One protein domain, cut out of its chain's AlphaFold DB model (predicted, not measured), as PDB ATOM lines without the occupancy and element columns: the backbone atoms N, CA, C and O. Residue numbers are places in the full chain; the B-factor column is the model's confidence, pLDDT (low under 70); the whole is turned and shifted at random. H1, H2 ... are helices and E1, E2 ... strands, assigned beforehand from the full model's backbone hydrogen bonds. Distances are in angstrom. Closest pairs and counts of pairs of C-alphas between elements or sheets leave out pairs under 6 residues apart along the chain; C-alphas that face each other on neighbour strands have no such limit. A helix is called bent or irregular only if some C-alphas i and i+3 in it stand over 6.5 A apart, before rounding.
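This is residues 39 to 89, 97 to 112, 122 to 169, 181 to 201 and 212 to 259 of the 364 residues of an uncharacterized protein of Nippostrongylus brasiliensis (UniProt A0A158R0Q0). A small three-stranded sheet with H2 and H3 over one face makes one end of a long body; toward the other end the long H4 crosses H5, and H1 lies at the far end, apart. The printed part has 184 residues with five named helices and three named strands, in the order H1 H2 E1 H3 E2 E3 H4 H5; of the 96 residues in named elements helices hold 81 and strands 15, the class mostly helix, and the sheet, E1 - E3 - E2, is antiparallel. It is only just loose, close to compact, with a radius of gyration of the C-alphas of 19.5 A, and spans 69 by 35 by 35 A.

Find C-alpha 41 at (218.853, 159.923, 126.948), where H1, residues 41 to 52, begins. Next come H2, residues 65 to 84, 28.4 A long; E1, 104 to 107; H3, 130 to 143, 20.5 A; E2, 147 to 151; E3, 157 to 162; and H4, 213 to 235, 31.9 A. H5, 246 to 257, ends at C-alpha 257 (243.436, 155.831, 117.103); it is irregular, with C-alphas 252 and 255 7.4 A apart.

In the sheet, look for N 104 and O 160 at 2.8 A between E1 and E3, and N 150 and O 159 at 2.9 A in the hairpin E2 and E3. On the same face, H2 has a height over the sheet of 9.9 A and H3 8.9 A; the closest C-alphas of H3 and E2 are Leu 137 and Phe 149, 6.3 A. H3 and H4 are close but not clearly touching, with C-alphas 135 and 230 8.0 A apart. H4, with residues 225 to 232 alone, touches H5 about perpendicular at 81 degrees, closest at C-alphas 228 and 249, 6.0 A. H1 and H4 are only just apart, closest 8.2 A. H1, H2 and H4 have every O i to N i+4 pair within hydrogen-bond range, H3 9 of 10, H5 6 of 8.

Arg 41 and Ser 88 have the C-alphas farthest apart, 70.0 A. Look for four cuts: 89 to 97, 15.1 A; 112 to 122, 10.0 A; 169 to 181, 16.9 A; 201 to 212, 11.0 A. H1 to H2 is a long link. Low pLDDT, under 70, covers 61 residues, among them 46 to 62 and 181 to 201.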
ATOM      1  N   SER A  39     224.693 155.689 129.096       49.06
ATOM      2  CA  SER A  39     224.203 157.012 129.491       49.06
ATOM      3  C   SER A  39     222.711 157.102 129.156       49.06
ATOM      4  O   SER A  39     222.295 156.678 128.072       49.06
ATOM      5  N   ASN A  40     221.892 157.640 130.064       64.19
ATOM      6  CA  ASN A  40     220.464 157.833 129.784       64.19
ATOM      7  C   ASN A  40     220.271 158.931 128.711       64.19
ATOM      8  O   ASN A  40     221.148 159.764 128.467       64.19
ATOM      9  N   ARG A  41     219.119 158.940 128.020       65.25
ATOM     10  CA  ARG A  41     218.853 159.923 126.948       65.25
ATOM     11  C   ARG A  41     218.962 161.375 127.434       65.25
ATOM     12  O   ARG A  41     219.378 162.223 126.655       65.25
ATOM     13  N   GLY A  42     218.630 161.648 128.698       70.75
ATOM     14  CA  GLY A  42     218.750 162.983 129.294       70.75
ATOM     15  C   GLY A  42     220.202 163.451 129.439       70.75
ATOM     16  O   GLY A  42     220.516 164.590 129.100       70.75
ATOM     17  N   GLU A  43     221.106 162.564 129.861       58.78
ATOM     18  CA  GLU A  43     222.552 162.807 129.940       58.78
ATOM     19  C   GLU A  43     223.140 163.071 128.553       58.78
ATOM     20  O   GLU A  43     223.897 164.024 128.376       58.78
ATOM     21  N   ILE A  44     222.737 162.284 127.549       60.56
ATOM     22  CA  ILE A  44     223.161 162.489 126.157       60.56
ATOM     23  C   ILE A  44     222.669 163.842 125.634       60.56
ATOM     24  O   ILE A  44     223.446 164.563 125.013       60.56
ATOM     25  N   GLU A  45     221.413 164.212 125.887       71.56
ATOM     26  CA  GLU A  45     220.853 165.496 125.446       71.56
ATOM     27  C   GLU A  45     221.531 166.681 126.153       71.56
ATOM     28  O   GLU A  45     221.778 167.710 125.529       71.56
ATOM     29  N   THR A  46     221.918 166.514 127.423       66.00
ATOM     30  CA  THR A  46     222.670 167.509 128.209       66.00
ATOM     31  C   THR A  46     224.101 167.671 127.694       66.00
ATOM     32  O   THR A  46     224.581 168.789 127.513       66.00
ATOM     33  N   LEU A  47     224.791 166.569 127.388       54.00
ATOM     34  CA  LEU A  47     226.110 166.616 126.753       54.00
ATOM     35  C   LEU A  47     226.022 167.230 125.353       54.00
ATOM     36  O   LEU A  47     226.878 168.021 124.967       54.00
ATOM     37  N   ARG A  48     224.974 166.903 124.593       62.66
ATOM     38  CA  ARG A  48     224.743 167.432 123.247       62.66
ATOM     39  C   ARG A  48     224.427 168.921 123.268       62.66
ATOM     40  O   ARG A  48     224.953 169.637 122.420       62.66
ATOM     41  N   SER A  49     223.607 169.390 124.204       69.88
ATOM     42  CA  SER A  49     223.308 170.815 124.373       69.88
ATOM     43  C   SER A  49     224.540 171.584 124.850       69.88
ATOM     44  O   SER A  49     224.820 172.654 124.313       69.88
ATOM     45  N   GLY A  50     225.354 170.996 125.732       57.53
ATOM     46  CA  GLY A  50     226.661 171.538 126.102       57.53
ATOM     47  C   GLY A  50     227.603 171.651 124.903       57.53
ATOM     48  O   GLY A  50     228.179 172.702 124.684       57.53
ATOM     49  N   LEU A  51     227.725 170.600 124.085       50.78
ATOM     50  CA  LEU A  51     228.599 170.584 122.901       50.78
ATOM     51  C   LEU A  51     228.100 171.462 121.742       50.78
ATOM     52  O   LEU A  51     228.901 171.851 120.896       50.78
ATOM     53  N   SER A  52     226.786 171.692 121.647       52.50
ATOM     54  CA  SER A  52     226.159 172.465 120.560       52.50
ATOM     55  C   SER A  52     225.943 173.932 120.918       52.50
ATOM     56  O   SER A  52     225.780 174.755 120.021       52.50
ATOM     57  N   SER A  53     225.913 174.266 122.207       56.16
ATOM     58  CA  SER A  53     226.107 175.642 122.637       56.16
ATOM     59  C   SER A  53     227.604 175.926 122.539       56.16
ATOM     60  O   SER A  53     228.411 175.207 123.116       56.16
ATOM     61  N   ASP A  54     228.002 176.968 121.814       41.88
ATOM     62  CA  ASP A  54     229.390 177.470 121.744       41.88
ATOM     63  C   ASP A  54     229.941 177.938 123.125       41.88
ATOM     64  O   ASP A  54     230.896 178.700 123.201       41.88
ATOM     65  N   GLY A  55     229.326 177.517 124.238       41.81
ATOM     66  CA  GLY A  55     229.662 177.886 125.610       41.81
ATOM     67  C   GLY A  55     230.774 177.048 126.239       41.81
ATOM     68  O   GLY A  55     231.167 177.330 127.369       41.81
ATOM     69  N   PHE A  56     231.309 176.040 125.541       41.78
ATOM     70  CA  PHE A  56     232.626 175.533 125.906       41.78
ATOM     71  C   PHE A  56     233.651 176.551 125.433       41.78
ATOM     72  O   PHE A  56     233.973 176.620 124.248       41.78
ATOM     73  N   ASP A  57     234.141 177.350 126.377       41.53
ATOM     74  CA  ASP A  57     235.278 178.224 126.153       41.53
ATOM     75  C   ASP A  57     236.501 177.353 125.852       41.53
ATOM     76  O   ASP A  57     237.191 176.828 126.730       41.53
ATOM     77  N   PHE A  58     236.692 177.098 124.563       44.41
ATOM     78  CA  PHE A  58     237.825 176.357 124.065       44.41
ATOM     79  C   PHE A  58     239.065 177.246 124.013       44.41
ATOM     80  O   PHE A  58     240.063 176.757 123.518       44.41
ATOM     81  N   GLU A  59     239.107 178.480 124.530       52.19
ATOM     82  CA  GLU A  59     240.371 179.212 124.740       52.19
ATOM     83  C   GLU A  59     241.141 178.667 125.955       52.19
ATOM     84  O   GLU A  59     241.616 179.400 126.817       52.19
ATOM     85  N   VAL A  60     241.300 177.342 126.021       58.19
ATOM     86  CA  VAL A  60     241.773 176.631 127.217       58.19
ATOM     87  C   VAL A  60     243.181 177.062 127.654       58.19
ATOM     88  O   VAL A  60     243.535 176.911 128.819       58.19
ATOM     89  N   PHE A  61     243.972 177.622 126.736       60.31
ATOM     90  CA  PHE A  61     245.315 178.140 127.002       60.31
ATOM     91  C   PHE A  61     245.457 179.657 126.753       60.31
ATOM     92  O   PHE A  61     246.523 180.214 127.000       60.31
ATOM     93  N   GLY A  62     244.417 180.339 126.258       67.19
ATOM     94  CA  GLY A  62     244.549 181.676 125.662       67.19
ATOM     95  C   GLY A  62     245.324 181.670 124.333       67.19
ATOM     96  O   GLY A  62     245.962 180.681 123.963       67.19
ATOM     97  N   SER A  63     245.258 182.772 123.584       73.56
ATOM     98  CA  SER A  63     245.930 182.918 122.281       73.56
ATOM     99  C   SER A  63     247.455 183.080 122.378       73.56
ATOM    100  O   SER A  63     248.158 182.899 121.387       73.56
ATOM    101  N   ASP A  64     247.979 183.390 123.561       84.44
ATOM    102  CA  ASP A  64     249.372 183.762 123.826       84.44
ATOM    103  C   ASP A  64     250.206 182.635 124.465       84.44
ATOM    104  O   ASP A  64     251.404 182.797 124.696       84.44
ATOM    105  N   PHE A  65     249.629 181.457 124.736       84.56
ATOM    106  CA  PHE A  65     250.328 180.380 125.454       84.56
ATOM    107  C   PHE A  65     251.656 179.970 124.817       84.56
ATOM    108  O   PHE A  65     252.665 179.845 125.506       84.56
ATOM    109  N   ASN A  66     251.684 179.800 123.494       79.88
ATOM    110  CA  ASN A  66     252.907 179.423 122.785       79.88
ATOM    111  C   ASN A  66     253.991 180.505 122.886       79.88
ATOM    112  O   ASN A  66     255.179 180.185 122.936       79.88
ATOM    113  N   GLU A  67     253.597 181.778 122.922       86.19
ATOM    114  CA  GLU A  67     254.524 182.895 123.092       86.19
ATOM    115  C   GLU A  67     255.073 182.933 124.519       86.19
ATOM    116  O   GLU A  67     256.288 183.037 124.690       86.19
ATOM    117  N   ARG A  68     254.217 182.719 125.526       93.00
ATOM    118  CA  ARG A  68     254.615 182.612 126.940       93.00
ATOM    119  C   ARG A  68     255.550 181.428 127.193       93.00
ATOM    120  O   ARG A  68     256.573 181.578 127.857       93.00
ATOM    121  N   VAL A  69     255.281 180.270 126.587       90.25
ATOM    122  CA  VAL A  69     256.182 179.104 126.632       90.25
ATOM    123  C   VAL A  69     257.515 179.407 125.942       90.25
ATOM    124  O   VAL A  69     258.569 179.027 126.449       90.25
ATOM    125  N   ARG A  70     257.509 180.107 124.801       88.12
ATOM    126  CA  ARG A  70     258.746 180.519 124.115       88.12
ATOM    127  C   ARG A  70     259.566 181.486 124.971       88.12
ATOM    128  O   ARG A  70     260.780 181.317 125.061       88.12
ATOM    129  N   TRP A  71     258.911 182.455 125.610       93.50
ATOM    130  CA  TRP A  71     259.538 183.377 126.556       93.50
ATOM    131  C   TRP A  71     260.178 182.615 127.718       93.50
ATOM    132  O   TRP A  71     261.358 182.806 128.004       93.50
ATOM    133  N   LEU A  72     259.441 181.675 128.318       94.50
ATOM    134  CA  LEU A  72     259.927 180.866 129.433       94.50
ATOM    135  C   LEU A  72     261.169 180.057 129.054       94.50
ATOM    136  O   LEU A  72     262.125 180.005 129.822       94.50
ATOM    137  N   LYS A  73     261.183 179.457 127.860       92.81
ATOM    138  CA  LYS A  73     262.351 178.725 127.348       92.81
ATOM    139  C   LYS A  73     263.562 179.636 127.183       92.81
ATOM    140  O   LYS A  73     264.656 179.271 127.603       92.81
ATOM    141  N   ALA A  74     263.372 180.827 126.615       91.75
ATOM    142  CA  ALA A  74     264.445 181.808 126.492       91.75
ATOM    143  C   ALA A  74     264.985 182.221 127.874       91.75
ATOM    144  O   ALA A  74     266.198 182.223 128.082       91.75
ATOM    145  N   GLN A  75     264.096 182.482 128.834       93.62
ATOM    146  CA  GLN A  75     264.471 182.818 130.205       93.62
ATOM    147  C   GLN A  75     265.220 181.673 130.897       93.62
ATOM    148  O   GLN A  75     266.232 181.900 131.558       93.62
ATOM    149  N   LEU A  76     264.768 180.433 130.707       93.38
ATOM    150  CA  LEU A  76     265.419 179.253 131.260       93.38
ATOM    151  C   LEU A  76     266.841 179.085 130.710       93.38
ATOM    152  O   LEU A  76     267.760 178.831 131.486       93.38
ATOM    153  N   LEU A  77     267.044 179.275 129.404       91.56
ATOM    154  CA  LEU A  77     268.373 179.231 128.787       91.56
ATOM    155  C   LEU A  77     269.307 180.299 129.369       91.56
ATOM    156  O   LEU A  77     270.449 179.987 129.708       91.56
ATOM    157  N   LEU A  78     268.812 181.528 129.548       91.56
ATOM    158  CA  LEU A  78     269.576 182.611 130.176       91.56
ATOM    159  C   LEU A  78     269.967 182.266 131.617       91.56
ATOM    160  O   LEU A  78     271.108 182.493 132.022       91.56
ATOM    161  N   GLU A  79     269.056 181.688 132.397       92.56
ATOM    162  CA  GLU A  79     269.347 181.276 133.772       92.56
ATOM    163  C   GLU A  79     270.290 180.066 133.844       92.56
ATOM    164  O   GLU A  79     271.165 180.022 134.713       92.56
ATOM    165  N   ILE A  80     270.194 179.106 132.919       90.69
ATOM    166  CA  ILE A  80     271.160 178.000 132.791       90.69
ATOM    167  C   ILE A  80     272.560 178.557 132.496       90.69
ATOM    168  O   ILE A  80     273.541 178.152 133.130       90.69
ATOM    169  N   GLU A  81     272.662 179.508 131.567       89.62
ATOM    170  CA  GLU A  81     273.929 180.133 131.199       89.62
ATOM    171  C   GLU A  81     274.529 180.909 132.380       89.62
ATOM    172  O   GLU A  81     275.682 180.667 132.749       89.62
ATOM    173  N   LYS A  82     273.741 181.759 133.052       89.69
ATOM    174  CA  LYS A  82     274.163 182.478 134.269       89.69
ATOM    175  C   LYS A  82     274.628 181.528 135.369       89.69
ATOM    176  O   LYS A  82     275.619 181.807 136.039       89.69
ATOM    177  N   ASN A  83     273.950 180.394 135.550       87.56
ATOM    178  CA  ASN A  83     274.362 179.368 136.510       87.56
ATOM    179  C   ASN A  83     275.654 178.647 136.117       87.56
ATOM    180  O   ASN A  83     276.317 178.073 136.983       87.56
ATOM    181  N   SER A  84     276.026 178.687 134.839       83.56
ATOM    182  CA  SER A  84     277.253 178.088 134.315       83.56
ATOM    183  C   SER A  84     278.460 179.033 134.404       83.56
ATOM    184  O   SER A  84     279.596 178.557 134.487       83.56
ATOM    185  N   TYR A  85     278.244 180.356 134.423       74.81
ATOM    186  CA  TYR A  85     279.304 181.357 134.598       74.81
ATOM    187  C   TYR A  85     279.972 181.195 135.976       74.81
ATOM    188  O   TYR A  85     279.427 181.550 137.018       74.81
ATOM    189  N   GLY A  86     281.169 180.604 135.979       69.25
ATOM    190  CA  GLY A  86     281.962 180.310 137.177       69.25
ATOM    191  C   GLY A  86     282.382 178.845 137.311       69.25
ATOM    192  O   GLY A  86     283.091 178.507 138.262       69.25
ATOM    193  N   ALA A  87     281.942 177.954 136.417       62.66
ATOM    194  CA  ALA A  87     282.597 176.662 136.212       62.66
ATOM    195  C   ALA A  87     283.872 176.900 135.412       62.66
ATOM    196  O   ALA A  87     283.817 177.460 134.321       62.66
ATOM    197  N   SER A  88     285.023 176.545 135.988       63.66
ATOM    198  CA  SER A  88     286.299 176.571 135.275       63.66
ATOM    199  C   SER A  88     286.140 175.840 133.943       63.66
ATOM    200  O   SER A  88     285.600 174.734 133.932       63.66
ATOM    201  N   ASP A  89     286.634 176.428 132.849       60.34
ATOM    202  CA  ASP A  89     286.485 175.930 131.467       60.34
ATOM    203  C   ASP A  89     286.910 174.463 131.254       60.34
ATOM    204  O   ASP A  89     286.582 173.854 130.239       60.34
ATOM    205  N   VAL A  97     275.184 166.816 129.002       72.50
ATOM    206  CA  VAL A  97     274.414 166.915 130.253       72.50
ATOM    207  C   VAL A  97     274.405 168.351 130.761       72.50
ATOM    208  O   VAL A  97     275.456 168.910 131.081       72.50
ATOM    209  N   THR A  98     273.219 168.943 130.880       75.38
ATOM    210  CA  THR A  98     273.052 170.287 131.450       75.38
ATOM    211  C   THR A  98     273.398 170.264 132.941       75.38
ATOM    212  O   THR A  98     272.687 169.675 133.755       75.38
ATOM    213  N   THR A  99     274.510 170.890 133.336       75.88
ATOM    214  CA  THR A  99     274.920 170.962 134.746       75.88
ATOM    215  C   THR A  99     274.364 172.217 135.414       75.88
ATOM    216  O   THR A  99     274.919 173.303 135.261       75.88
ATOM    217  N   LEU A 100     273.296 172.069 136.198       83.44
ATOM    218  CA  LEU A 100     272.812 173.126 137.088       83.44
ATOM    219  C   LEU A 100     273.564 173.091 138.423       83.44
ATOM    220  O   LEU A 100     273.577 172.069 139.107       83.44
ATOM    221  N   ARG A 101     274.174 174.217 138.812       84.94
ATOM    222  CA  ARG A 101     274.838 174.373 140.122       84.94
ATOM    223  C   ARG A 101     273.860 174.567 141.271       84.94
ATOM    224  O   ARG A 101     274.109 174.112 142.383       84.94
ATOM    225  N   ARG A 102     272.779 175.286 141.000       87.38
ATOM    226  CA  ARG A 102     271.691 175.574 141.930       87.38
ATOM    227  C   ARG A 102     270.365 175.447 141.184       87.38
ATOM    228  O   ARG A 102     270.361 175.629 139.964       87.38
ATOM    229  N   PRO A 103     269.268 175.140 141.891       90.62
ATOM    230  CA  PRO A 103     267.941 175.210 141.306       90.62
ATOM    231  C   PRO A 103     267.667 176.609 140.743       90.62
ATOM    232  O   PRO A 103     268.094 177.613 141.320       90.62
ATOM    233  N   ILE A 104     266.967 176.658 139.617       93.62
ATOM    234  CA  ILE A 104     266.447 177.884 139.014       93.62
ATOM    235  C   ILE A 104     265.020 178.075 139.518       93.62
ATOM    236  O   ILE A 104     264.247 177.119 139.592       93.62
ATOM    237  N   LEU A 105     264.689 179.317 139.859       94.12
ATOM    238  CA  LEU A 105     263.355 179.748 140.251       94.12
ATOM    239  C   LEU A 105     262.889 180.777 139.228       94.12
ATOM    240  O   LEU A 105     263.561 181.791 139.042       94.12
ATOM    241  N   ILE A 106     261.778 180.503 138.551       94.69
ATOM    242  CA  ILE A 106     261.176 181.422 137.582       94.69
ATOM    243  C   ILE A 106     259.769 181.753 138.052       94.69
ATOM    244  O   ILE A 106     258.910 180.875 138.113       94.69
ATOM    245  N   GLU A 107     259.537 183.021 138.374       94.69
ATOM    246  CA  GLU A 107     258.194 183.529 138.641       94.69
ATOM    247  C   GLU A 107     257.386 183.537 137.338       94.69
ATOM    248  O   GLU A 107     257.780 184.136 136.336       94.69
ATOM    249  N   LEU A 108     256.273 182.813 137.355       95.25
ATOM    250  CA  LEU A 108     255.324 182.689 136.257       95.25
ATOM    251  C   LEU A 108     254.205 183.723 136.358       95.25
ATOM    252  O   LEU A 108     253.701 184.153 135.326       95.25
ATOM    253  N   TYR A 109     253.818 184.083 137.582       94.06
ATOM    254  CA  TYR A 109     252.805 185.086 137.901       94.06
ATOM    255  C   TYR A 109     253.230 185.873 139.142       94.06
ATOM    256  O   TYR A 109     253.706 185.285 140.113       94.06
ATOM    257  N   ARG A 110     253.008 187.188 139.120       90.31
ATOM    258  CA  ARG A 110     253.203 188.087 140.260       90.31
ATOM    259  C   ARG A 110     251.953 188.944 140.426       90.31
ATOM    260  O   ARG A 110     251.442 189.472 139.444       90.31
ATOM    261  N   GLU A 111     251.470 189.061 141.657       89.06
ATOM    262  CA  GLU A 111     250.316 189.896 141.986       89.06
ATOM    263  C   GLU A 111     250.709 191.383 141.880       89.06
ATOM    264  O   GLU A 111     251.783 191.784 142.330       89.06
ATOM    265  N   GLU A 112     249.878 192.191 141.213       79.81
ATOM    266  CA  GLU A 112     250.216 193.570 140.807       79.81
ATOM    267  C   GLU A 112     250.425 194.540 141.984       79.81
ATOM    268  O   GLU A 112     250.954 195.634 141.793       79.81
ATOM    269  N   SER A 122     256.198 189.562 134.186       88.56
ATOM    270  CA  SER A 122     255.725 188.195 134.374       88.56
ATOM    271  C   SER A 122     255.058 187.692 133.083       88.56
ATOM    272  O   SER A 122     254.233 188.413 132.516       88.56
ATOM    273  N   PRO A 123     255.380 186.479 132.598       90.94
ATOM    274  CA  PRO A 123     254.779 185.941 131.380       90.94
ATOM    275  C   PRO A 123     253.278 185.664 131.512       90.94
ATOM    276  O   PRO A 123     252.576 185.746 130.507       90.94
ATOM    277  N   TRP A 124     252.766 185.364 132.711       92.81
ATOM    278  CA  TRP A 124     251.328 185.242 132.949       92.81
ATOM    279  C   TRP A 124     250.782 186.412 133.770       92.81
ATOM    280  O   TRP A 124     251.433 186.923 134.682       92.81
ATOM    281  N   THR A 125     249.541 186.788 133.448       90.62
ATOM    282  CA  THR A 125     248.724 187.805 134.136       90.62
ATOM    283  C   THR A 125     247.827 187.218 135.227       90.62
ATOM    284  O   THR A 125     247.098 187.943 135.892       90.62
ATOM    285  N   LYS A 126     247.842 185.894 135.389       92.50
ATOM    286  CA  LYS A 126     247.133 185.150 136.433       92.50
ATOM    287  C   LYS A 126     247.905 183.866 136.754       92.50
ATOM    288  O   LYS A 126     248.683 183.423 135.907       92.50
ATOM    289  N   PRO A 127     247.673 183.230 137.914       94.12
ATOM    290  CA  PRO A 127     248.198 181.896 138.176       94.12
ATOM    291  C   PRO A 127     247.797 180.911 137.075       94.12
ATOM    292  O   PRO A 127     246.714 181.039 136.490       94.12
ATOM    293  N   LEU A 128     248.643 179.913 136.803       91.25
ATOM    294  CA  LEU A 128     248.343 178.949 135.745       91.25
ATOM    295  C   LEU A 128     247.038 178.198 136.029       91.25
ATOM    296  O   LEU A 128     246.711 177.823 137.160       91.25
ATOM    297  N   SER A 129     246.301 177.887 134.971       86.19
ATOM    298  CA  SER A 129     245.282 176.846 135.038       86.19
ATOM    299  C   SER A 129     245.930 175.466 135.207       86.19
ATOM    300  O   SER A 129     247.084 175.244 134.841       86.19
ATOM    301  N   SER A 130     245.153 174.493 135.699       81.56
ATOM    302  CA  SER A 130     245.631 173.110 135.851       81.56
ATOM    303  C   SER A 130     246.099 172.507 134.524       81.56
ATOM    304  O   SER A 130     246.863 171.558 134.524       81.56
ATOM    305  N   LEU A 131     245.588 172.994 133.388       76.69
ATOM    306  CA  LEU A 131     245.988 172.482 132.081       76.69
ATOM    307  C   LEU A 131     247.256 173.163 131.559       76.69
ATOM    308  O   LEU A 131     248.097 172.487 130.971       76.69
ATOM    309  N   GLU A 132     247.397 174.474 131.768       85.06
ATOM    310  CA  GLU A 132     248.619 175.216 131.430       85.06
ATOM    311  C   GLU A 132     249.830 174.664 132.186       85.06
ATOM    312  O   GLU A 132     250.875 174.476 131.570       85.06
ATOM    313  N   GLU A 133     249.668 174.345 133.475       89.94
ATOM    314  CA  GLU A 133     250.674 173.665 134.304       89.94
ATOM    315  C   GLU A 133     251.186 172.385 133.623       89.94
ATOM    316  O   GLU A 133     252.373 172.271 133.321       89.94
ATOM    317  N   GLU A 134     250.283 171.463 133.284       80.88
ATOM    318  CA  GLU A 134     250.628 170.182 132.651       80.88
ATOM    319  C   GLU A 134     251.288 170.355 131.280       80.88
ATOM    320  O   GLU A 134     252.286 169.704 130.962       80.88
ATOM    321  N   ALA A 135     250.748 171.250 130.449       80.50
ATOM    322  CA  ALA A 135     251.312 171.525 129.134       80.50
ATOM    323  C   ALA A 135     252.732 172.098 129.253       80.50
ATOM    324  O   ALA A 135     253.632 171.675 128.524       80.50
ATOM    325  N   LEU A 136     252.952 173.021 130.189       90.44
ATOM    326  CA  LEU A 136     254.250 173.641 130.437       90.44
ATOM    327  C   LEU A 136     255.271 172.617 130.948       90.44
ATOM    328  O   LEU A 136     256.375 172.554 130.399       90.44
ATOM    329  N   LEU A 137     254.898 171.771 131.913       89.00
ATOM    330  CA  LEU A 137     255.753 170.683 132.404       89.00
ATOM    331  C   LEU A 137     256.107 169.694 131.285       89.00
ATOM    332  O   LEU A 137     257.273 169.311 131.148       89.00
ATOM    333  N   TYR A 138     255.144 169.325 130.436       85.44
ATOM    334  CA  TYR A 138     255.386 168.470 129.270       85.44
ATOM    335  C   TYR A 138     256.380 169.103 128.286       85.44
ATOM    336  O   TYR A 138     257.354 168.463 127.886       85.44
ATOM    337  N   PHE A 139     256.177 170.370 127.909       86.25
ATOM    338  CA  PHE A 139     257.069 171.050 126.967       86.25
ATOM    339  C   PHE A 139     258.491 171.193 127.512       86.25
ATOM    340  O   PHE A 139     259.445 171.000 126.756       86.25
ATOM    341  N   CYS A 140     258.638 171.511 128.798       89.56
ATOM    342  CA  CYS A 140     259.944 171.676 129.426       89.56
ATOM    343  C   CYS A 140     260.672 170.335 129.594       89.56
ATOM    344  O   CYS A 140     261.822 170.215 129.181       89.56
ATOM    345  N   SER A 141     259.998 169.305 130.113       87.56
ATOM    346  CA  SER A 141     260.593 167.970 130.301       87.56
ATOM    347  C   SER A 141     260.989 167.296 128.986       87.56
ATOM    348  O   SER A 141     262.004 166.606 128.923       87.56
ATOM    349  N   LYS A 142     260.230 167.527 127.908       83.88
ATOM    350  CA  LYS A 142     260.569 167.022 126.574       83.88
ATOM    351  C   LYS A 142     261.837 167.669 126.007       83.88
ATOM    352  O   LYS A 142     262.620 166.992 125.345       83.88
ATOM    353  N   GLU A 143     262.008 168.973 126.206       85.31
ATOM    354  CA  GLU A 143     263.141 169.729 125.655       85.31
ATOM    355  C   GLU A 143     264.408 169.591 126.506       85.31
ATOM    356  O   GLU A 143     265.511 169.540 125.965       85.31
ATOM    357  N   TYR A 144     264.246 169.462 127.824       88.50
ATOM    358  CA  TYR A 144     265.331 169.359 128.795       88.50
ATOM    359  C   TYR A 144     265.183 168.074 129.631       88.50
ATOM    360  O   TYR A 144     264.867 168.147 130.819       88.50
ATOM    361  N   PRO A 145     265.423 166.887 129.042       86.06
ATOM    362  CA  PRO A 145     265.171 165.600 129.701       86.06
ATOM    363  C   PRO A 145     266.054 165.336 130.931       86.06
ATOM    364  O   PRO A 145     265.714 164.498 131.762       86.06
ATOM    365  N   ASP A 146     267.175 166.049 131.064       85.62
ATOM    366  CA  ASP A 146     268.094 165.930 132.205       85.62
ATOM    367  C   ASP A 146     267.680 166.794 133.412       85.62
ATOM    368  O   ASP A 146     268.320 166.744 134.472       85.62
ATOM    369  N   LEU A 147     266.640 167.618 133.246       89.50
ATOM    370  CA  LEU A 147     266.139 168.541 134.255       89.50
ATOM    371  C   LEU A 147     264.783 168.079 134.796       89.50
ATOM    372  O   LEU A 147     263.964 167.491 134.094       89.50
ATOM    373  N   GLU A 148     264.546 168.381 136.065       89.44
ATOM    374  CA  GLU A 148     263.274 168.192 136.749       89.44
ATOM    375  C   GLU A 148     262.572 169.541 136.887       89.44
ATOM    376  O   GLU A 148     263.202 170.542 137.239       89.44
ATOM    377  N   PHE A 149     261.269 169.546 136.618       92.62
ATOM    378  CA  PHE A 149     260.417 170.728 136.635       92.62
ATOM    379  C   PHE A 149     259.299 170.518 137.647       92.62
ATOM    380  O   PHE A 149     258.617 169.495 137.605       92.62
ATOM    381  N   LEU A 150     259.104 171.482 138.539       93.12
ATOM    382  CA  LEU A 150     258.024 171.470 139.521       93.12
ATOM    383  C   LEU A 150     257.373 172.846 139.549       93.12
ATOM    384  O   LEU A 150     258.070 173.855 139.609       93.12
ATOM    385  N   ILE A 151     256.048 172.890 139.518       93.56
ATOM    386  CA  ILE A 151     255.289 174.119 139.738       93.56
ATOM    387  C   ILE A 151     254.767 174.098 141.174       93.56
ATOM    388  O   ILE A 151     254.420 173.045 141.713       93.56
ATOM    389  N   ASP A 152     254.794 175.252 141.832       94.00
ATOM    390  CA  ASP A 152     254.297 175.391 143.194       94.00
ATOM    391  C   ASP A 152     252.766 175.228 143.274       94.00
ATOM    392  O   ASP A 152     252.047 175.342 142.285       94.00
ATOM    393  N   ASN A 153     252.233 175.019 144.481       91.12
ATOM    394  CA  ASN A 153     250.784 174.862 144.667       91.12
ATOM    395  C   ASN A 153     249.983 176.118 144.283       91.12
ATOM    396  O   ASN A 153     248.799 176.006 143.966       91.12
ATOM    397  N   GLY A 154     250.603 177.302 144.349       93.56
ATOM    398  CA  GLY A 154     250.006 178.555 143.902       93.56
ATOM    399  C   GLY A 154     249.965 178.693 142.383       93.56
ATOM    400  O   GLY A 154     249.207 179.521 141.889       93.56
ATOM    401  N   ARG A 155     250.719 177.870 141.640       94.62
ATOM    402  CA  ARG A 155     250.892 177.945 140.182       94.62
ATOM    403  C   ARG A 155     251.422 179.286 139.699       94.62
ATOM    404  O   ARG A 155     251.034 179.792 138.643       94.62
ATOM    405  N   THR A 156     252.304 179.858 140.497       95.56
ATOM    406  CA  THR A 156     252.936 181.153 140.273       95.56
ATOM    407  C   THR A 156     254.444 181.027 140.123       95.56
ATOM    408  O   THR A 156     255.076 181.973 139.662       95.56
ATOM    409  N   LEU A 157     255.035 179.875 140.453       94.81
ATOM    410  CA  LEU A 157     256.480 179.682 140.487       94.81
ATOM    411  C   LEU A 157     256.888 178.334 139.882       94.81
ATOM    412  O   LEU A 157     256.390 177.280 140.277       94.81
ATOM    413  N   LEU A 158     257.843 178.373 138.950       95.62
ATOM    414  CA  LEU A 158     258.490 177.201 138.366       95.62
ATOM    415  C   LEU A 158     259.860 176.972 139.011       95.62
ATOM    416  O   LEU A 158     260.759 177.809 138.918       95.62
ATOM    417  N   TYR A 159     260.029 175.796 139.598       93.88
ATOM    418  CA  TYR A 159     261.295 175.259 140.075       93.88
ATOM    419  C   TYR A 159     261.915 174.379 138.992       93.88
ATOM    420  O   TYR A 159     261.260 173.475 138.471       93.88
ATOM    421  N   VAL A 160     263.195 174.603 138.698       93.88
ATOM    422  CA  VAL A 160     263.969 173.761 137.779       93.88
ATOM    423  C   VAL A 160     265.247 173.299 138.457       93.88
ATOM    424  O   VAL A 160     266.018 174.113 138.962       93.88
ATOM    425  N   GLY A 161     265.517 171.998 138.453       88.94
ATOM    426  CA  GLY A 161     266.773 171.467 138.978       88.94
ATOM    427  C   GLY A 161     267.204 170.176 138.311       88.94
ATOM    428  O   GLY A 161     266.621 169.748 137.323       88.94
ATOM    429  N   LYS A 162     268.279 169.574 138.818       83.06
ATOM    430  CA  LYS A 162     268.814 168.323 138.278       83.06
ATOM    431  C   LYS A 162     268.096 167.130 138.906       83.06
ATOM    432  O   LYS A 162     267.941 167.097 140.124       83.06
ATOM    433  N   LEU A 163     267.748 166.142 138.087       66.81
ATOM    434  CA  LEU A 163     267.197 164.872 138.558       66.81
ATOM    435  C   LEU A 163     268.188 164.105 139.463       66.81
ATOM    436  O   LEU A 163     269.362 163.958 139.098       66.81
ATOM    437  N   PRO A 164     267.721 163.505 140.573       58.16
ATOM    438  CA  PRO A 164     266.511 163.865 141.312       58.16
ATOM    439  C   PRO A 164     266.763 165.109 142.185       58.16
ATOM    440  O   PRO A 164     267.721 165.133 142.963       58.16
ATOM    441  N   LEU A 165     265.852 166.087 142.150       53.28
ATOM    442  CA  LEU A 165     265.850 167.280 143.018       53.28
ATOM    443  C   LEU A 165     265.894 166.922 144.522       53.28
ATOM    444  O   LEU A 165     266.225 167.763 145.356       53.28
ATOM    445  N   ILE A 166     265.564 165.670 144.872       50.34
ATOM    446  CA  ILE A 166     265.163 165.219 146.216       50.34
ATOM    447  C   ILE A 166     266.231 164.362 146.938       50.34
ATOM    448  O   ILE A 166     265.998 163.878 148.042       50.34
ATOM    449  N   TYR A 167     267.457 164.225 146.419       42.66
ATOM    450  CA  TYR A 167     268.560 163.594 147.180       42.66
ATOM    451  C   TYR A 167     269.557 164.611 147.743       42.66
ATOM    452  O   TYR A 167     270.757 164.569 147.489       42.66
ATOM    453  N   GLY A 168     269.049 165.512 148.581       43.69
ATOM    454  CA  GLY A 168     269.847 166.320 149.496       43.69
ATOM    455  C   GLY A 168     269.257 166.235 150.896       43.69
ATOM    456  O   GLY A 168     268.515 167.120 151.301       43.69
ATOM    457  N   GLY A 169     269.562 165.162 151.633       37.78
ATOM    458  CA  GLY A 169     269.131 164.920 153.019       37.78
ATOM    459  C   GLY A 169     269.730 165.888 154.052       37.78
ATOM    460  O   GLY A 169     270.276 165.457 155.066       37.78
ATOM    461  N   ARG A 181     256.970 163.027 143.651       35.69
ATOM    462  CA  ARG A 181     255.986 162.428 142.750       35.69
ATOM    463  C   ARG A 181     256.722 161.966 141.502       35.69
ATOM    464  O   ARG A 181     257.362 162.769 140.831       35.69
ATOM    465  N   THR A 182     256.658 160.675 141.191       34.31
ATOM    466  CA  THR A 182     257.131 160.200 139.887       34.31
ATOM    467  C   THR A 182     256.217 160.745 138.782       34.31
ATOM    468  O   THR A 182     255.076 161.117 139.039       34.31
ATOM    469  N   PHE A 183     256.684 160.774 137.530       33.84
ATOM    470  CA  PHE A 183     255.899 161.210 136.358       33.84
ATOM    471  C   PHE A 183     254.517 160.523 136.240       33.84
ATOM    472  O   PHE A 183     253.597 161.081 135.652       33.84
ATOM    473  N   PHE A 184     254.341 159.338 136.840       32.28
ATOM    474  CA  PHE A 184     253.052 158.641 136.917       32.28
ATOM    475  C   PHE A 184     252.223 158.971 138.175       32.28
ATOM    476  O   PHE A 184     251.004 158.826 138.137       32.28
ATOM    477  N   ASP A 185     252.839 159.480 139.249       33.62
ATOM    478  CA  ASP A 185     252.149 159.978 140.455       33.62
ATOM    479  C   ASP A 185     251.600 161.413 140.278       33.62
ATOM    480  O   ASP A 185     250.845 161.904 141.119       33.62
ATOM    481  N   LEU A 186     251.960 162.091 139.180       36.78
ATOM    482  CA  LEU A 186     251.457 163.413 138.776       36.78
ATOM    483  C   LEU A 186     250.107 163.376 138.042       36.78
ATOM    484  O   LEU A 186     249.579 164.424 137.696       36.78
ATOM    485  N   LEU A 187     249.475 162.208 137.886       33.41
ATOM    486  CA  LEU A 187     248.086 162.131 137.418       33.41
ATOM    487  C   LEU A 187     247.074 161.893 138.561       33.41
ATOM    488  O   LEU A 187     246.501 160.804 138.634       33.41
ATOM    489  N   PRO A 188     246.742 162.891 139.410       34.47
ATOM    490  CA  PRO A 188     245.498 162.878 140.169       34.47
ATOM    491  C   PRO A 188     244.583 164.023 139.706       34.47
ATOM    492  O   PRO A 188     244.626 165.142 140.216       34.47
ATOM    493  N   PHE A 189     243.711 163.746 138.733       37.34
ATOM    494  CA  PHE A 189     242.674 164.693 138.323       37.34
ATOM    495  C   PHE A 189     241.547 164.741 139.364       37.34
ATOM    496  O   PHE A 189     240.637 163.919 139.339       37.34
ATOM    497  N   ALA A 190     241.564 165.752 140.229       29.89
ATOM    498  CA  ALA A 190     240.340 166.300 140.803       29.89
ATOM    499  C   ALA A 190     239.970 167.547 139.992       29.89
ATOM    500  O   ALA A 190     240.441 168.651 140.257       29.89
ATOM    501  N   ILE A 191     239.156 167.364 138.954       36.44
ATOM    502  CA  ILE A 191     238.486 168.483 138.294       36.44
ATOM    503  C   ILE A 191     237.196 168.727 139.080       36.44
ATOM    504  O   ILE A 191     236.275 167.916 139.018       36.44
ATOM    505  N   SER A 192     237.127 169.839 139.816       34.84
ATOM    506  CA  SER A 192     235.838 170.388 140.238       34.84
ATOM    507  C   SER A 192     235.222 171.064 139.020       34.84
ATOM    508  O   SER A 192     235.699 172.100 138.561       34.84
ATOM    509  N   MET A 193     234.213 170.428 138.442       37.88
ATOM    510  CA  MET A 193     233.422 170.970 137.344       37.88
ATOM    511  C   MET A 193     231.990 171.062 137.819       37.88
ATOM    512  O   MET A 193     231.513 170.091 138.391       37.88
ATOM    513  N   SER A 194     231.305 172.176 137.569       35.00
ATOM    514  CA  SER A 194     229.875 172.313 137.826       35.00
ATOM    515  C   SER A 194     229.079 172.445 136.532       35.00
ATOM    516  O   SER A 194     229.526 173.084 135.581       35.00
ATOM    517  N   ILE A 195     227.899 171.827 136.483       36.09
ATOM    518  CA  ILE A 195     226.901 172.065 135.434       36.09
ATOM    519  C   ILE A 195     225.729 172.767 136.119       36.09
ATOM    520  O   ILE A 195     225.172 172.245 137.078       36.09
ATOM    521  N   ASN A 196     225.390 173.977 135.662       34.12
ATOM    522  CA  ASN A 196     224.423 174.889 136.300       34.12
ATOM    523  C   ASN A 196     224.813 175.372 137.714       34.12
ATOM    524  O   ASN A 196     223.941 175.654 138.530       34.12
ATOM    525  N   GLY A 197     226.111 175.470 138.023       38.53
ATOM    526  CA  GLY A 197     226.592 175.901 139.345       38.53
ATOM    527  C   GLY A 197     226.683 174.783 140.390       38.53
ATOM    528  O   GLY A 197     227.304 174.986 141.429       38.53
ATOM    529  N   GLU A 198     226.181 173.584 140.085       36.19
ATOM    530  CA  GLU A 198     226.293 172.391 140.932       36.19
ATOM    531  C   GLU A 198     227.467 171.507 140.477       36.19
ATOM    532  O   GLU A 198     227.499 171.112 139.304       36.19
ATOM    533  N   PRO A 199     228.454 171.197 141.341       46.50
ATOM    534  CA  PRO A 199     229.566 170.328 140.984       46.50
ATOM    535  C   PRO A 199     229.068 168.947 140.532       46.50
ATOM    536  O   PRO A 199     228.263 168.291 141.193       46.50
ATOM    537  N   PHE A 200     229.573 168.492 139.388       44.16
ATOM    538  CA  PHE A 200     229.353 167.185 138.788       44.16
ATOM    539  C   PHE A 200     229.973 166.120 139.706       44.16
ATOM    540  O   PHE A 200     231.125 165.721 139.554       44.16
ATOM    541  N   GLY A 201     229.227 165.735 140.745       45.34
ATOM    542  CA  GLY A 201     229.710 164.832 141.789       45.34
ATOM    543  C   GLY A 201     229.002 164.918 143.144       45.34
ATOM    544  O   GLY A 201     229.193 164.019 143.957       45.34
ATOM    545  N   ASN A 212     230.158 155.271 138.118       82.38
ATOM    546  CA  ASN A 212     229.158 154.826 137.168       82.38
ATOM    547  C   ASN A 212     229.716 154.981 135.756       82.38
ATOM    548  O   ASN A 212     230.628 155.769 135.500       82.38
ATOM    549  N   ALA A 213     229.164 154.197 134.838       79.75
ATOM    550  CA  ALA A 213     229.719 154.106 133.501       79.75
ATOM    551  C   ALA A 213     229.588 155.427 132.716       79.75
ATOM    552  O   ALA A 213     230.458 155.726 131.902       79.75
ATOM    553  N   SER A 214     228.564 156.244 133.008       74.94
ATOM    554  CA  SER A 214     228.404 157.591 132.442       74.94
ATOM    555  C   SER A 214     229.552 158.515 132.856       74.94
ATOM    556  O   SER A 214     230.129 159.207 132.018       74.94
ATOM    557  N   TYR A 215     229.917 158.508 134.139       76.88
ATOM    558  CA  TYR A 215     231.014 159.301 134.686       76.88
ATOM    559  C   TYR A 215     232.357 158.853 134.109       76.88
ATOM    560  O   TYR A 215     233.125 159.682 133.624       76.88
ATOM    561  N   ASP A 216     232.612 157.545 134.072       80.31
ATOM    562  CA  ASP A 216     233.850 157.008 133.505       80.31
ATOM    563  C   ASP A 216     233.958 157.319 132.000       80.31
ATOM    564  O   ASP A 216     235.032 157.685 131.517       80.31
ATOM    565  N   ALA A 217     232.850 157.250 131.249       80.94
ATOM    566  CA  ALA A 217     232.803 157.636 129.837       80.94
ATOM    567  C   ALA A 217     233.059 159.136 129.640       80.94
ATOM    568  O   ALA A 217     233.818 159.523 128.748       80.94
ATOM    569  N   PHE A 218     232.478 159.978 130.496       78.75
ATOM    570  CA  PHE A 218     232.713 161.418 130.497       78.75
ATOM    571  C   PHE A 218     234.192 161.743 130.749       78.75
ATOM    572  O   PHE A 218     234.822 162.425 129.936       78.75
ATOM    573  N   VAL A 219     234.780 161.192 131.816       78.69
ATOM    574  CA  VAL A 219     236.205 161.363 132.144       78.69
ATOM    575  C   VAL A 219     237.083 160.861 130.999       78.69
ATOM    576  O   VAL A 219     238.007 161.560 130.581       78.69
ATOM    577  N   THR A 220     236.760 159.699 130.427       83.69
ATOM    578  CA  THR A 220     237.469 159.145 129.263       83.69
ATOM    579  C   THR A 220     237.425 160.102 128.068       83.69
ATOM    580  O   THR A 220     238.450 160.321 127.420       83.69
ATOM    581  N   GLY A 221     236.274 160.724 127.794       85.31
ATOM    582  CA  GLY A 221     236.120 161.730 126.742       85.31
ATOM    583  C   GLY A 221     236.992 162.968 126.971       85.31
ATOM    584  O   GLY A 221     237.665 163.427 126.048       85.31
ATOM    585  N   ILE A 222     237.052 163.472 128.207       78.81
ATOM    586  CA  ILE A 222     237.919 164.602 128.573       78.81
ATOM    587  C   ILE A 222     239.399 164.244 128.400       78.81
ATOM    588  O   ILE A 222     240.156 165.023 127.814       78.81
ATOM    589  N   VAL A 223     239.818 163.064 128.864       81.81
ATOM    590  CA  VAL A 223     241.196 162.574 128.691       81.81
ATOM    591  C   VAL A 223     241.544 162.473 127.206       81.81
ATOM    592  O   VAL A 223     242.596 162.963 126.792       81.81
ATOM    593  N   PHE A 224     240.643 161.926 126.386       88.81
ATOM    594  CA  PHE A 224     240.820 161.868 124.937       88.81
ATOM    595  C   PHE A 224     241.031 163.259 124.326       88.81
ATOM    596  O   PHE A 224     241.986 163.451 123.577       88.81
ATOM    597  N   LEU A 225     240.188 164.244 124.661       85.69
ATOM    598  CA  LEU A 225     240.295 165.597 124.105       85.69
ATOM    599  C   LEU A 225     241.617 166.281 124.469       85.69
ATOM    600  O   LEU A 225     242.210 166.947 123.620       85.69
ATOM    601  N   LYS A 226     242.102 166.103 125.701       81.19
ATOM    602  CA  LYS A 226     243.395 166.652 126.139       81.19
ATOM    603  C   LYS A 226     244.560 166.010 125.387       81.19
ATOM    604  O   LYS A 226     245.388 166.717 124.817       81.19
ATOM    605  N   LEU A 227     244.588 164.678 125.327       86.12
ATOM    606  CA  LEU A 227     245.633 163.941 124.611       86.12
ATOM    607  C   LEU A 227     245.620 164.238 123.109       86.12
ATOM    608  O   LEU A 227     246.680 164.353 122.503       86.12
ATOM    609  N   ALA A 228     244.442 164.418 122.509       86.94
ATOM    610  CA  ALA A 228     244.314 164.780 121.104       86.94
ATOM    611  C   ALA A 228     244.888 166.175 120.813       86.94
ATOM    612  O   ALA A 228     245.577 166.354 119.811       86.94
ATOM    613  N   HIS A 229     244.659 167.155 121.691       82.50
ATOM    614  CA  HIS A 229     245.284 168.473 121.553       82.50
ATOM    615  C   HIS A 229     246.806 168.399 121.667       82.50
ATOM    616  O   HIS A 229     247.495 168.956 120.815       82.50
ATOM    617  N   LEU A 230     247.328 167.668 122.657       82.62
ATOM    618  CA  LEU A 230     248.769 167.440 122.793       82.62
ATOM    619  C   LEU A 230     249.352 166.751 121.553       82.62
ATOM    620  O   LEU A 230     250.395 167.162 121.056       82.62
ATOM    621  N   TYR A 231     248.651 165.756 121.004       86.38
ATOM    622  CA  TYR A 231     249.051 165.067 119.779       86.38
ATOM    623  C   TYR A 231     249.146 166.021 118.579       86.38
ATOM    624  O   TYR A 231     250.119 165.972 117.828       86.38
ATOM    625  N   VAL A 232     248.161 166.906 118.393       84.00
ATOM    626  CA  VAL A 232     248.178 167.897 117.302       84.00
ATOM    627  C   VAL A 232     249.283 168.932 117.516       84.00
ATOM    628  O   VAL A 232     249.994 169.243 116.562       84.00
ATOM    629  N   LEU A 233     249.472 169.423 118.746       79.31
ATOM    630  CA  LEU A 233     250.569 170.337 119.089       79.31
ATOM    631  C   LEU A 233     251.935 169.721 118.764       79.31
ATOM    632  O   LEU A 233     252.793 170.388 118.192       79.31
ATOM    633  N   ASP A 234     252.116 168.439 119.085       78.75
ATOM    634  CA  ASP A 234     253.354 167.703 118.835       78.75
ATOM    635  C   ASP A 234     253.606 167.443 117.342       78.75
ATOM    636  O   ASP A 234     254.727 167.591 116.857       78.75
ATOM    637  N   ARG A 235     252.567 167.046 116.593       81.06
ATOM    638  CA  ARG A 235     252.722 166.518 115.227       81.06
ATOM    639  C   ARG A 235     252.473 167.517 114.117       81.06
ATOM    640  O   ARG A 235     253.064 167.379 113.047       81.06
ATOM    641  N   CYS A 236     251.586 168.484 114.312       74.12
ATOM    642  CA  CYS A 236     251.137 169.317 113.204       74.12
ATOM    643  C   CYS A 236     252.046 170.520 112.949       74.12
ATOM    644  O   CYS A 236     251.912 171.108 111.884       74.12
ATOM    645  N   SER A 237     252.976 170.876 113.849       63.97
ATOM    646  CA  SER A 237     253.887 172.043 113.724       63.97
ATOM    647  C   SER A 237     253.195 173.391 113.447       63.97
ATOM    648  O   SER A 237     253.861 174.403 113.245       63.97
ATOM    649  N   VAL A 238     251.861 173.417 113.420       61.09
ATOM    650  CA  VAL A 238     251.049 174.604 113.202       61.09
ATOM    651  C   VAL A 238     250.837 175.233 114.573       61.09
ATOM    652  O   VAL A 238     250.352 174.529 115.465       61.09
ATOM    653  N   PRO A 239     251.186 176.517 114.765       60.06
ATOM    654  CA  PRO A 239     250.830 177.222 115.983       60.06
ATOM    655  C   PRO A 239     249.314 177.129 116.164       60.06
ATOM    656  O   PRO A 239     248.528 177.488 115.287       60.06
ATOM    657  N   ILE A 240     248.906 176.524 117.276       62.84
ATOM    658  CA  ILE A 240     247.499 176.413 117.627       62.84
ATOM    659  C   ILE A 240     247.164 177.670 118.414       62.84
ATOM    660  O   ILE A 240     247.270 177.685 119.636       62.84
ATOM    661  N   ASP A 241     246.785 178.721 117.695       66.19
ATOM    662  CA  ASP A 241     246.334 179.978 118.307       66.19
ATOM    663  C   ASP A 241     244.975 179.792 119.000       66.19
ATOM    664  O   ASP A 241     244.603 180.554 119.888       66.19
ATOM    665  N   LYS A 242     244.218 178.765 118.581       68.12
ATOM    666  CA  LYS A 242     242.935 178.356 119.160       68.12
ATOM    667  C   LYS A 242     242.784 176.837 119.150       68.12
ATOM    668  O   LYS A 242     243.016 176.228 118.098       68.12
ATOM    669  N   PRO A 243     242.352 176.216 120.259       68.94
ATOM    670  CA  PRO A 243     242.053 174.792 120.325       68.94
ATOM    671  C   PRO A 243     241.138 174.325 119.199       68.94
ATOM    672  O   PRO A 243     240.237 175.022 118.724       68.94
ATOM    673  N   TRP A 244     241.444 173.138 118.693       77.94
ATOM    674  CA  TRP A 244     240.759 172.598 117.533       77.94
ATOM    675  C   TRP A 244     239.417 172.024 117.961       77.94
ATOM    676  O   TRP A 244     239.296 171.370 118.993       77.94
ATOM    677  N   SER A 245     238.398 172.206 117.122       84.81
ATOM    678  CA  SER A 245     237.113 171.557 117.364       84.81
ATOM    679  C   SER A 245     237.277 170.037 117.434       84.81
ATOM    680  O   SER A 245     238.118 169.457 116.736       84.81
ATOM    681  N   VAL A 246     236.423 169.368 118.217       83.00
ATOM    682  CA  VAL A 246     236.436 167.901 118.388       83.00
ATOM    683  C   VAL A 246     236.503 167.174 117.041       83.00
ATOM    684  O   VAL A 246     237.255 166.218 116.872       83.00
ATOM    685  N   ARG A 247     235.780 167.673 116.034       81.06
ATOM    686  CA  ARG A 247     235.802 167.120 114.676       81.06
ATOM    687  C   ARG A 247     237.189 167.187 114.029       81.06
ATOM    688  O   ARG A 247     237.605 166.212 113.410       81.06
ATOM    689  N   LYS A 248     237.899 168.313 114.153       83.62
ATOM    690  CA  LYS A 248     239.266 168.466 113.628       83.62
ATOM    691  C   LYS A 248     240.245 167.557 114.370       83.62
ATOM    692  O   LYS A 248     241.050 166.899 113.718       83.62
ATOM    693  N   LEU A 249     240.128 167.461 115.696       86.06
ATOM    694  CA  LEU A 249     240.941 166.554 116.517       86.06
ATOM    695  C   LEU A 249     240.751 165.093 116.111       86.06
ATOM    696  O   LEU A 249     241.730 164.379 115.905       86.06
ATOM    697  N   LEU A 250     239.500 164.661 115.933       85.25
ATOM    698  CA  LEU A 250     239.176 163.308 115.482       85.25
ATOM    699  C   LEU A 250     239.783 163.013 114.110       85.25
ATOM    700  O   LEU A 250     240.322 161.929 113.918       85.25
ATOM    701  N   ILE A 251     239.732 163.965 113.172       85.19
ATOM    702  CA  ILE A 251     240.359 163.821 111.850       85.19
ATOM    703  C   ILE A 251     241.882 163.708 111.981       85.19
ATOM    704  O   ILE A 251     242.471 162.816 111.374       85.19
ATOM    705  N   ALA A 252     242.505 164.565 112.792       87.00
ATOM    706  CA  ALA A 252     243.953 164.588 112.983       87.00
ATOM    707  C   ALA A 252     244.481 163.306 113.641       87.00
ATOM    708  O   ALA A 252     245.497 162.758 113.222       87.00
ATOM    709  N   CYS A 253     243.758 162.791 114.637       89.62
ATOM    710  CA  CYS A 253     244.129 161.570 115.350       89.62
ATOM    711  C   CYS A 253     243.704 160.299 114.600       89.62
ATOM    712  O   CYS A 253     244.160 159.207 114.945       89.62
ATOM    713  N   ARG A 254     242.830 160.407 113.583       88.69
ATOM    714  CA  ARG A 254     242.112 159.276 112.971       88.69
ATOM    715  C   ARG A 254     243.030 158.117 112.603       88.69
ATOM    716  O   ARG A 254     242.721 156.977 112.933       88.69
ATOM    717  N   GLY A 255     244.145 158.419 111.938       84.94
ATOM    718  CA  GLY A 255     245.092 157.412 111.454       84.94
ATOM    719  C   GLY A 255     245.726 156.574 112.565       84.94
ATOM    720  O   GLY A 255     246.063 155.416 112.327       84.94
ATOM    721  N   GLU A 256     245.838 157.125 113.776       85.88
ATOM    722  CA  GLU A 256     246.526 156.479 114.894       85.88
ATOM    723  C   GLU A 256     245.604 155.839 115.927       85.88
ATOM    724  O   GLU A 256     246.040 154.927 116.629       85.88
ATOM    725  N   VAL A 257     244.348 156.285 116.032       88.50
ATOM    726  CA  VAL A 257     243.436 155.831 117.103       88.50
ATOM    727  C   VAL A 257     242.156 155.173 116.597       88.50
ATOM    728  O   VAL A 257     241.542 154.389 117.316       88.50
ATOM    729  N   THR A 258     241.715 155.471 115.373       87.56
ATOM    730  CA  THR A 258     240.424 154.953 114.891       87.56
ATOM    731  C   THR A 258     240.508 153.455 114.657       87.56
ATOM    732  O   THR A 258     241.472 152.975 114.068       87.56
ATOM    733  N   ASN A 259     239.467 152.731 115.077       87.12
ATOM    734  CA  ASN A 259     239.374 151.278 114.932       87.12
ATOM    735  C   ASN A 259     240.532 150.530 115.607       87.12
ATOM    736  O   ASN A 259     240.882 149.439 115.175       87.12
TER     737      ASN A 259